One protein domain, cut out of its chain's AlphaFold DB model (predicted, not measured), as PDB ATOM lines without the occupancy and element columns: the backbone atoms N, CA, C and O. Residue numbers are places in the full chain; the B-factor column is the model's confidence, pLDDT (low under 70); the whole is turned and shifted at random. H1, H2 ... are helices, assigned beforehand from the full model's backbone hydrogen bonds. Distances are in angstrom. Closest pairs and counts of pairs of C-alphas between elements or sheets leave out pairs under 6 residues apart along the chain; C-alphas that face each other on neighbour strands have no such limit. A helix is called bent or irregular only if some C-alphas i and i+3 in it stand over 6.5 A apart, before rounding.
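This is residues 26 to 97 of the 137 residues of an uncharacterized protein of Actinopolyspora sp. DSM 45956 (UniProt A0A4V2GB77). A small row of helices with H1 in the middle: the short pair H2 and H3 lies beyond one side of it, H4 makes the other end of the long axis, and a looping stretch without a named element, residues 26 to 45, comes before H1. From H3 a long link of 11 residues runs past H1 to H4. The 72 printed residues hold four named helices, H1, H2, H3 and H4 in chain order, and no named strand; the class is all helix, with 33 residues, under half, in named elements. The whole is compact, with a radius of gyration of the C-alphas of 12.3 A, yet elongated, spanning 40 by 24 by 22 A.

H1, the longest helix, holds residues 46 to 56 and measures 14.4 A, from C-alpha 46 at (-42.061, -38.157, -0.894). It is neither bent nor irregular, but only just: C-alphas 53 and 56 are 6.0 A apart. H2 is residues 60 to 68, 12.4 A; H3 is residues 72 to 76, 6.1 A; H4 is residues 88 to 95, 10.5 A, ending with C-alpha 95 at (-32.000, -25.986, 1.453).

H1 and H4 touch, the closest C-alphas being those of Phe 47 and Cys 89, 6.1 A apart, at a steep tilt of 50 degrees, opposite ways. H1 and H2 are close but not clearly touching, C-alphas 53 and 60 being closest at 7.8 A, and about perpendicular at 87 degrees. H3 is close but not clearly touching to H2, Leu 66 and Val 72 having the closest C-alphas at 5.2 A. H4 is apart from H2 and H3. Every O i to N i+4 pair is within hydrogen-bond range in H2, H3 and H4; in H1, 6 of 7.

The C-alphas of Arg 69 and Ile 97 are farthest apart, 40.3 A. The printed part has no cut. Mean pLDDT of the printed part is 80.0; residues 30 to 31, 83 to 87 and 89 to 97 are under 70.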
ATOM      1  N   ALA A  26     -50.180 -42.392 -13.540       86.25
ATOM      2  CA  ALA A  26     -49.978 -43.625 -14.300       86.25
ATOM      3  C   ALA A  26     -48.493 -44.021 -14.448       86.25
ATOM      4  O   ALA A  26     -48.200 -45.152 -14.844       86.25
ATOM      5  N   ASP A  27     -47.553 -43.122 -14.135       83.44
ATOM      6  CA  ASP A  27     -46.126 -43.415 -14.249       83.44
ATOM      7  C   ASP A  27     -45.709 -44.496 -13.256       83.44
ATOM      8  O   ASP A  27     -46.277 -44.671 -12.173       83.44
ATOM      9  N   ARG A  28     -44.668 -45.235 -13.631       77.69
ATOM     10  CA  ARG A  28     -44.164 -46.340 -12.829       77.69
ATOM     11  C   ARG A  28     -43.396 -45.822 -11.618       77.69
ATOM     12  O   ARG A  28     -42.400 -45.117 -11.750       77.69
ATOM     13  N   ASN A  29     -43.801 -46.264 -10.438       72.94
ATOM     14  CA  ASN A  29     -43.024 -46.145  -9.222       72.94
ATOM     15  C   ASN A  29     -41.774 -47.034  -9.330       72.94
ATOM     16  O   ASN A  29     -41.857 -48.264  -9.407       72.94
ATOM     17  N   TRP A  30     -40.600 -46.406  -9.345       68.56
ATOM     18  CA  TRP A  30     -39.316 -47.092  -9.488       68.56
ATOM     19  C   TRP A  30     -38.989 -48.006  -8.298       68.56
ATOM     20  O   TRP A  30     -38.229 -48.958  -8.465       68.56
ATOM     21  N   GLN A  31     -39.589 -47.763  -7.126       67.25
ATOM     22  CA  GLN A  31     -39.331 -48.526  -5.902       67.25
ATOM     23  C   GLN A  31     -40.107 -49.847  -5.878       67.25
ATOM     24  O   GLN A  31     -39.523 -50.904  -5.656       67.25
ATOM     25  N   CYS A  32     -41.414 -49.809  -6.147       71.38
ATOM     26  CA  CYS A  32     -42.291 -50.983  -6.044       71.38
ATOM     27  C   CYS A  32     -42.691 -51.587  -7.402       71.38
ATOM     28  O   CYS A  32     -43.415 -52.580  -7.450       71.38
ATOM     29  N   ARG A  33     -42.215 -51.013  -8.518       77.25
ATOM     30  CA  ARG A  33     -42.498 -51.420  -9.910       77.25
ATOM     31  C   ARG A  33     -43.972 -51.359 -10.338       77.25
ATOM     32  O   ARG A  33     -44.252 -51.763 -11.472       77.25
ATOM     33  N   LYS A  34     -44.873 -50.851  -9.495       84.12
ATOM     34  CA  LYS A  34     -46.289 -50.567  -9.796       84.12
ATOM     35  C   LYS A  34     -46.449 -49.159 -10.365       84.12
ATOM     36  O   LYS A  34     -45.513 -48.370 -10.283       84.12
ATOM     37  N   ALA A  35     -47.609 -48.821 -10.923       86.19
ATOM     38  CA  ALA A  35     -47.925 -47.417 -11.184       86.19
ATOM     39  C   ALA A  35     -48.068 -46.639  -9.862       86.19
ATOM     40  O   ALA A  35     -48.398 -47.222  -8.823       86.19
ATOM     41  N   LEU A  36     -47.831 -45.325  -9.879       86.88
ATOM     42  CA  LEU A  36     -48.028 -44.473  -8.703       86.88
ATOM     43  C   LEU A  36     -49.483 -44.531  -8.214       86.88
ATOM     44  O   LEU A  36     -49.708 -44.645  -7.016       86.88
ATOM     45  N   CYS A  37     -50.459 -44.582  -9.123       90.62
ATOM     46  CA  CYS A  37     -51.882 -44.751  -8.815       90.62
ATOM     47  C   CYS A  37     -52.247 -46.118  -8.217       90.62
ATOM     48  O   CYS A  37     -53.342 -46.275  -7.693       90.62
ATOM     49  N   GLN A  38     -51.342 -47.095  -8.286       93.25
ATOM     50  CA  GLN A  38     -51.513 -48.444  -7.734       93.25
ATOM     51  C   GLN A  38     -50.665 -48.670  -6.474       93.25
ATOM     52  O   GLN A  38     -50.633 -49.775  -5.926       93.25
ATOM     53  N   SER A  39     -49.907 -47.658  -6.057       91.88
ATOM     54  CA  SER A  39     -49.024 -47.723  -4.898       91.88
ATOM     55  C   SER A  39     -49.765 -47.223  -3.664       91.88
ATOM     56  O   SER A  39     -50.427 -46.183  -3.716       91.88
ATOM     57  N   TRP A  40     -49.616 -47.935  -2.546       92.75
ATOM     58  CA  TRP A  40     -50.099 -47.448  -1.252       92.75
ATOM     59  C   TRP A  40     -49.374 -46.151  -0.894       92.75
ATOM     60  O   TRP A  40     -48.242 -45.924  -1.327       92.75
ATOM     61  N   PHE A  41     -49.986 -45.304  -0.071       91.38
ATOM     62  CA  PHE A  41     -49.457 -43.983   0.251       91.38
ATOM     63  C   PHE A  41     -48.032 -44.060   0.819       91.38
ATOM     64  O   PHE A  41     -47.171 -43.261   0.460       91.38
ATOM     65  N   GLY A  42     -47.760 -45.046   1.680       88.81
ATOM     66  CA  GLY A  42     -46.428 -45.273   2.257       88.81
ATOM     67  C   GLY A  42     -45.369 -45.768   1.264       88.81
ATOM     68  O   GLY A  42     -44.185 -45.741   1.582       88.81
ATOM     69  N   GLU A  43     -45.780 -46.211   0.075       85.50
ATOM     70  CA  GLU A  43     -44.899 -46.645  -1.015       85.50
ATOM     71  C   GLU A  43     -44.605 -45.509  -2.008       85.50
ATOM     72  O   GLU A  43     -43.795 -45.684  -2.921       85.50
ATOM     73  N   LEU A  44     -45.283 -44.365  -1.883       82.56
ATOM     74  CA  LEU A  44     -45.103 -43.241  -2.791       82.56
ATOM     75  C   LEU A  44     -43.774 -42.521  -2.528       82.56
ATOM     76  O   LEU A  44     -43.402 -42.302  -1.371       82.56
ATOM     77  N   PRO A  45     -43.092 -42.042  -3.586       79.50
ATOM     78  CA  PRO A  45     -42.028 -41.062  -3.425       79.50
ATOM     79  C   PRO A  45     -42.532 -39.826  -2.665       79.50
ATOM     80  O   PRO A  45     -43.655 -39.371  -2.884       79.50
ATOM     81  N   GLU A  46     -41.683 -39.244  -1.815       80.31
ATOM     82  CA  GLU A  46     -42.061 -38.157  -0.894       80.31
ATOM     83  C   GLU A  46     -42.734 -36.969  -1.611       80.31
ATOM     84  O   GLU A  46     -43.764 -36.475  -1.157       80.31
ATOM     85  N   PHE A  47     -42.235 -36.582  -2.791       75.62
ATOM     86  CA  PHE A  47     -42.817 -35.493  -3.588       75.62
ATOM     87  C   PHE A  47     -44.226 -35.797  -4.112       75.62
ATOM     88  O   PHE A  47     -45.041 -34.886  -4.247       75.62
ATOM     89  N   VAL A  48     -44.532 -37.067  -4.393       83.31
ATOM     90  CA  VAL A  48     -45.878 -37.491  -4.801       83.31
ATOM     91  C   VAL A  48     -46.805 -37.433  -3.592       83.31
ATOM     92  O   VAL A  48     -47.903 -36.892  -3.696       83.31
ATOM     93  N   GLY A  49     -46.343 -37.898  -2.427       87.44
ATOM     94  CA  GLY A  49     -47.090 -37.795  -1.170       87.44
ATOM     95  C   GLY A  49     -47.427 -36.347  -0.789       87.44
ATOM     96  O   GLY A  49     -48.552 -36.063  -0.368       87.44
ATOM     97  N   ASP A  50     -46.494 -35.417  -0.999       83.81
ATOM     98  CA  ASP A  50     -46.712 -33.984  -0.786       83.81
ATOM     99  C   ASP A  50     -47.753 -33.399  -1.755       83.81
ATOM    100  O   ASP A  50     -48.556 -32.557  -1.352       83.81
ATOM    101  N   ILE A  51     -47.807 -33.866  -3.004       84.31
ATOM    102  CA  ILE A  51     -48.831 -33.449  -3.978       84.31
ATOM    103  C   ILE A  51     -50.200 -34.011  -3.617       84.31
ATOM    104  O   ILE A  51     -51.186 -33.274  -3.649       84.31
ATOM    105  N   VAL A  52     -50.271 -35.285  -3.222       89.19
ATOM    106  CA  VAL A  52     -51.521 -35.917  -2.776       89.19
ATOM    107  C   VAL A  52     -52.127 -35.138  -1.605       89.19
ATOM    108  O   VAL A  52     -53.319 -34.840  -1.615       89.19
ATOM    109  N   ARG A  53     -51.308 -34.723  -0.634       89.81
ATOM    110  CA  ARG A  53     -51.784 -33.946   0.523       89.81
ATOM    111  C   ARG A  53     -52.044 -32.479   0.201       89.81
ATOM    112  O   ARG A  53     -53.066 -31.936   0.604       89.81
ATOM    113  N   GLY A  54     -51.093 -31.824  -0.458       81.06
ATOM    114  CA  GLY A  54     -51.068 -30.369  -0.604       81.06
ATOM    115  C   GLY A  54     -51.823 -29.840  -1.817       81.06
ATOM    116  O   GLY A  54     -52.232 -28.683  -1.803       81.06
ATOM    117  N   VAL A  55     -52.000 -30.659  -2.857       82.25
ATOM    118  CA  VAL A  55     -52.641 -30.239  -4.113       82.25
ATOM    119  C   VAL A  55     -53.926 -31.016  -4.376       82.25
ATOM    120  O   VAL A  55     -54.947 -30.397  -4.654       82.25
ATOM    121  N   VAL A  56     -53.905 -32.349  -4.259       85.88
ATOM    122  CA  VAL A  56     -55.123 -33.172  -4.418       85.88
ATOM    123  C   VAL A  56     -56.029 -33.048  -3.186       85.88
ATOM    124  O   VAL A  56     -57.248 -33.111  -3.307       85.88
ATOM    125  N   GLY A  57     -55.446 -32.819  -2.005       87.44
ATOM    126  CA  GLY A  57     -56.185 -32.599  -0.760       87.44
ATOM    127  C   GLY A  57     -56.636 -33.881  -0.058       87.44
ATOM    128  O   GLY A  57     -57.575 -33.838   0.731       87.44
ATOM    129  N   LEU A  58     -55.986 -35.017  -0.331       88.56
ATOM    130  CA  LEU A  58     -56.328 -36.312   0.261       88.56
ATOM    131  C   LEU A  58     -55.438 -36.646   1.461       88.56
ATOM    132  O   LEU A  58     -54.224 -36.407   1.466       88.56
ATOM    133  N   ARG A  59     -56.034 -37.281   2.471       93.50
ATOM    134  CA  ARG A  59     -55.300 -37.924   3.567       93.50
ATOM    135  C   ARG A  59     -54.745 -39.282   3.110       93.50
ATOM    136  O   ARG A  59     -55.327 -39.907   2.226       93.50
ATOM    137  N   PRO A  60     -53.685 -39.807   3.758       93.12
ATOM    138  CA  PRO A  60     -53.110 -41.109   3.403       93.12
ATOM    139  C   PRO A  60     -54.128 -42.256   3.328       93.12
ATOM    140  O   PRO A  60     -54.136 -43.004   2.363       93.12
ATOM    141  N   MET A  61     -55.043 -42.346   4.299       92.12
ATOM    142  CA  MET A  61     -56.066 -43.399   4.320       92.12
ATOM    143  C   MET A  61     -57.091 -43.264   3.182       92.12
ATOM    144  O   MET A  61     -57.585 -44.266   2.680       92.12
ATOM    145  N   GLU A  62     -57.413 -42.038   2.762       91.62
ATOM    146  CA  GLU A  62     -58.336 -41.796   1.642       91.62
ATOM    147  C   GLU A  62     -57.685 -42.164   0.310       91.62
ATOM    148  O   GLU A  62     -58.340 -42.728  -0.560       91.62
ATOM    149  N   TRP A  63     -56.384 -41.894   0.173       94.19
ATOM    150  CA  TRP A  63     -55.595 -42.375  -0.956       94.19
ATOM    151  C   TRP A  63     -55.599 -43.904  -1.031       94.19
ATOM    152  O   TRP A  63     -55.932 -44.460  -2.074       94.19
ATOM    153  N   ASP A  64     -55.281 -44.582   0.073       93.12
ATOM    154  CA  ASP A  64     -55.225 -46.047   0.116       93.12
ATOM    155  C   ASP A  64     -56.585 -46.689  -0.206       93.12
ATOM    156  O   ASP A  64     -56.645 -47.686  -0.925       93.12
ATOM    157  N   GLU A  65     -57.688 -46.084   0.245       94.62
ATOM    158  CA  GLU A  65     -59.042 -46.530  -0.103       94.62
ATOM    159  C   GLU A  65     -59.335 -46.379  -1.607       94.62
ATOM    160  O   GLU A  65     -59.953 -47.257  -2.212       94.62
ATOM    161  N   LEU A  66     -58.872 -45.293  -2.239       92.12
ATOM    162  CA  LEU A  66     -58.988 -45.114  -3.692       92.12
ATOM    163  C   LEU A  66     -58.133 -46.128  -4.458       92.12
ATOM    164  O   LEU A  66     -58.589 -46.649  -5.475       92.12
ATOM    165  N   VAL A  67     -56.927 -46.437  -3.973       93.38
ATOM    166  CA  VAL A  67     -56.055 -47.473  -4.555       93.38
ATOM    167  C   VAL A  67     -56.725 -48.843  -4.469       93.38
ATOM    168  O   VAL A  67     -56.759 -49.569  -5.460       93.38
ATOM    169  N   ALA A  68     -57.311 -49.190  -3.319       93.38
ATOM    170  CA  ALA A  68     -58.002 -50.466  -3.118       93.38
ATOM    171  C   ALA A  68     -59.187 -50.674  -4.080       93.38
ATOM    172  O   ALA A  68     -59.554 -51.813  -4.371       93.38
ATOM    173  N   ARG A  69     -59.769 -49.579  -4.581       93.94
ATOM    174  CA  ARG A  69     -60.896 -49.565  -5.523       93.94
ATOM    175  C   ARG A  69     -60.494 -49.271  -6.971       93.94
ATOM    176  O   ARG A  69     -61.380 -49.169  -7.810       93.94
ATOM    177  N   ASP A  70     -59.200 -49.115  -7.256       91.75
ATOM    178  CA  ASP A  70     -58.664 -48.704  -8.568       91.75
ATOM    179  C   ASP A  70     -59.243 -47.368  -9.094       91.75
ATOM    180  O   ASP A  70     -59.368 -47.141 -10.294       91.75
ATOM    181  N   ALA A  71     -59.592 -46.450  -8.185       92.31
ATOM    182  CA  ALA A  71     -60.315 -45.206  -8.489       92.31
ATOM    183  C   ALA A  71     -59.430 -43.942  -8.452       92.31
ATOM    184  O   ALA A  71     -59.911 -42.820  -8.615       92.31
ATOM    185  N   VAL A  72     -58.116 -44.078  -8.239       89.12
ATOM    186  CA  VAL A  72     -57.197 -42.929  -8.090       89.12
ATOM    187  C   VAL A  72     -57.201 -42.012  -9.316       89.12
ATOM    188  O   VAL A  72     -57.157 -40.785  -9.182       89.12
ATOM    189  N   LEU A  73     -57.256 -42.584 -10.521       88.50
ATOM    190  CA  LEU A  73     -57.242 -41.804 -11.763       88.50
ATOM    191  C   LEU A  73     -58.562 -41.067 -12.018       88.50
ATOM    192  O   LEU A  73     -58.557 -40.077 -12.744       88.50
ATOM    193  N   GLU A  74     -59.665 -41.478 -11.391       87.94
ATOM    194  CA  GLU A  74     -60.933 -40.741 -11.458       87.94
ATOM    195  C   GLU A  74     -60.840 -39.408 -10.704       87.94
ATOM    196  O   GLU A  74     -61.421 -38.409 -11.124       87.94
ATOM    197  N   VAL A  75     -60.059 -39.377  -9.619       85.50
ATOM    198  CA  VAL A  75     -59.860 -38.185  -8.780       85.50
ATOM    199  C   VAL A  75     -58.719 -37.309  -9.294       85.50
ATOM    200  O   VAL A  75     -58.815 -36.084  -9.294       85.50
ATOM    201  N   THR A  76     -57.621 -37.924  -9.728       83.62
ATOM    202  CA  THR A  76     -56.407 -37.202 -10.154       83.62
ATOM    203  C   THR A  76     -56.393 -36.856 -11.645       83.62
ATOM    204  O   THR A  76     -55.626 -35.991 -12.073       83.62
ATOM    205  N   GLY A  77     -57.254 -37.504 -12.432       76.38
ATOM    206  CA  GLY A  77     -57.349 -37.348 -13.877       76.38
ATOM    207  C   GLY A  77     -56.164 -37.955 -14.648       76.38
ATOM    208  O   GLY A  77     -55.144 -38.335 -14.072       76.38
ATOM    209  N   PRO A  78     -56.246 -37.998 -15.990       70.44
ATOM    210  CA  PRO A  78     -55.166 -38.492 -16.849       70.44
ATOM    211  C   PRO A  78     -54.018 -37.476 -17.031       70.44
ATOM    212  O   PRO A  78     -53.126 -37.678 -17.854       70.44
ATOM    213  N   GLY A  79     -54.063 -36.346 -16.320       70.81
ATOM    214  CA  GLY A  79     -53.162 -35.215 -16.514       70.81
ATOM    215  C   GLY A  79     -51.739 -35.456 -16.009       70.81
ATOM    216  O   GLY A  79     -51.478 -36.297 -15.147       70.81
ATOM    217  N   ARG A  80     -50.803 -34.667 -16.544       75.62
ATOM    218  CA  ARG A  80     -49.432 -34.579 -16.038       75.62
ATOM    219  C   ARG A  80     -49.378 -33.540 -14.918       75.62
ATOM    220  O   ARG A  80     -49.812 -32.405 -15.097       75.62
ATOM    221  N   TRP A  81     -48.829 -33.931 -13.781       76.69
ATOM    222  CA  TRP A  81     -48.675 -33.132 -12.575       76.69
ATOM    223  C   TRP A  81     -47.299 -32.494 -12.534       76.69
ATOM    224  O   TRP A  81     -46.294 -33.192 -12.648       76.69
ATOM    225  N   THR A  82     -47.258 -31.177 -12.344       71.75
ATOM    226  CA  THR A  82     -46.001 -30.442 -12.158       71.75
ATOM    227  C   THR A  82     -45.620 -30.447 -10.685       71.75
ATOM    228  O   THR A  82     -46.475 -30.152  -9.858       71.75
ATOM    229  N   VAL A  83     -44.356 -30.723 -10.356       68.69
ATOM    230  CA  VAL A  83     -43.826 -30.690  -8.984       68.69
ATOM    231  C   VAL A  83     -43.522 -29.241  -8.566       68.69
ATOM    232  O   VAL A  83     -42.550 -28.657  -9.059       68.69
ATOM    233  N   PRO A  84     -44.307 -28.615  -7.664       66.81
ATOM    234  CA  PRO A  84     -44.057 -27.238  -7.252       66.81
ATOM    235  C   PRO A  84     -42.798 -27.119  -6.384       66.81
ATOM    236  O   PRO A  84     -42.577 -27.902  -5.462       66.81
ATOM    237  N   ARG A  85     -42.008 -26.056  -6.586       65.19
ATOM    238  CA  ARG A  85     -40.862 -25.733  -5.704       65.19
ATOM    239  C   ARG A  85     -41.273 -25.389  -4.269       65.19
ATOM    240  O   ARG A  85     -40.430 -25.365  -3.381       65.19
ATOM    241  N   SER A  86     -42.555 -25.099  -4.051       65.06
ATOM    242  CA  SER A  86     -43.129 -24.822  -2.737       65.06
ATOM    243  C   SER A  86     -43.370 -26.076  -1.894       65.06
ATOM    244  O   SER A  86     -43.611 -25.924  -0.695       65.06
ATOM    245  N   LEU A  87     -43.292 -27.287  -2.468       64.19
ATOM    246  CA  LEU A  87     -43.511 -28.514  -1.700       64.19
ATOM    247  C   LEU A  87     -42.467 -28.667  -0.584       64.19
ATOM    248  O   LEU A  87     -41.280 -28.407  -0.820       64.19
ATOM    249  N   PRO A  88     -42.876 -29.113   0.616       70.88
ATOM    250  CA  PRO A  88     -41.976 -29.305   1.750       70.88
ATOM    251  C   PRO A  88     -40.724 -30.128   1.428       70.88
ATOM    252  O   PRO A  88     -39.615 -29.683   1.745       70.88
ATOM    253  N   CYS A  89     -40.865 -31.278   0.760       65.44
ATOM    254  CA  CYS A  89     -39.725 -32.141   0.438       65.44
ATOM    255  C   CYS A  89     -38.743 -31.464  -0.534       65.44
ATOM    256  O   CYS A  89     -37.527 -31.525  -0.346       65.44
ATOM    257  N   VAL A  90     -39.262 -30.730  -1.526       62.94
ATOM    258  CA  VAL A  90     -38.456 -30.005  -2.516       62.94
ATOM    259  C   VAL A  90     -37.705 -28.862  -1.843       62.94
ATOM    260  O   VAL A  90     -36.506 -28.698  -2.058       62.94
ATOM    261  N   ARG A  91     -38.367 -28.105  -0.962       64.44
ATOM    262  CA  ARG A  91     -37.723 -27.037  -0.183       64.44
ATOM    263  C   ARG A  91     -36.605 -27.567   0.708       64.44
ATOM    264  O   ARG A  91     -35.549 -26.948   0.775       64.44
ATOM    265  N   LYS A  92     -36.822 -28.706   1.371       61.59
ATOM    266  CA  LYS A  92     -35.811 -29.364   2.211       61.59
ATOM    267  C   LYS A  92     -34.585 -29.773   1.396       61.59
ATOM    268  O   LYS A  92     -33.464 -29.551   1.839       61.59
ATOM    269  N   GLN A  93     -34.796 -30.328   0.204       57.78
ATOM    270  CA  GLN A  93     -33.710 -30.725  -0.688       57.78
ATOM    271  C   GLN A  93     -32.939 -29.513  -1.227       57.78
ATOM    272  O   GLN A  93     -31.712 -29.525  -1.227       57.78
ATOM    273  N   LEU A  94     -33.641 -28.441  -1.612       56.12
ATOM    274  CA  LEU A  94     -33.018 -27.191  -2.060       56.12
ATOM    275  C   LEU A  94     -32.224 -26.498  -0.946       56.12
ATOM    276  O   LEU A  94     -31.152 -25.968  -1.209       56.12
ATOM    277  N   ALA A  95     -32.708 -26.538   0.297       54.69
ATOM    278  CA  ALA A  95     -32.000 -25.986   1.453       54.69
ATOM    279  C   ALA A  95     -30.713 -26.759   1.812       54.69
ATOM    280  O   ALA A  95     -29.867 -26.233   2.530       54.69
ATOM    281  N   GLY A  96     -30.562 -27.999   1.332       44.59
ATOM    282  CA  GLY A  96     -29.359 -28.819   1.512       44.59
ATOM    283  C   GLY A  96     -28.265 -28.593   0.461       44.59
ATOM    284  O   GLY A  96     -27.184 -29.164   0.601       44.59
ATOM    285  N   ILE A  97     -28.518 -27.786  -0.577       48.09
ATOM    286  CA  ILE A  97     -27.515 -27.413  -1.584       48.09
ATOM    287  C   ILE A  97     -26.710 -26.238  -1.008       48.09
ATOM    288  O   ILE A  97     -27.296 -25.176  -0.786       48.09
TER     289      ILE A  97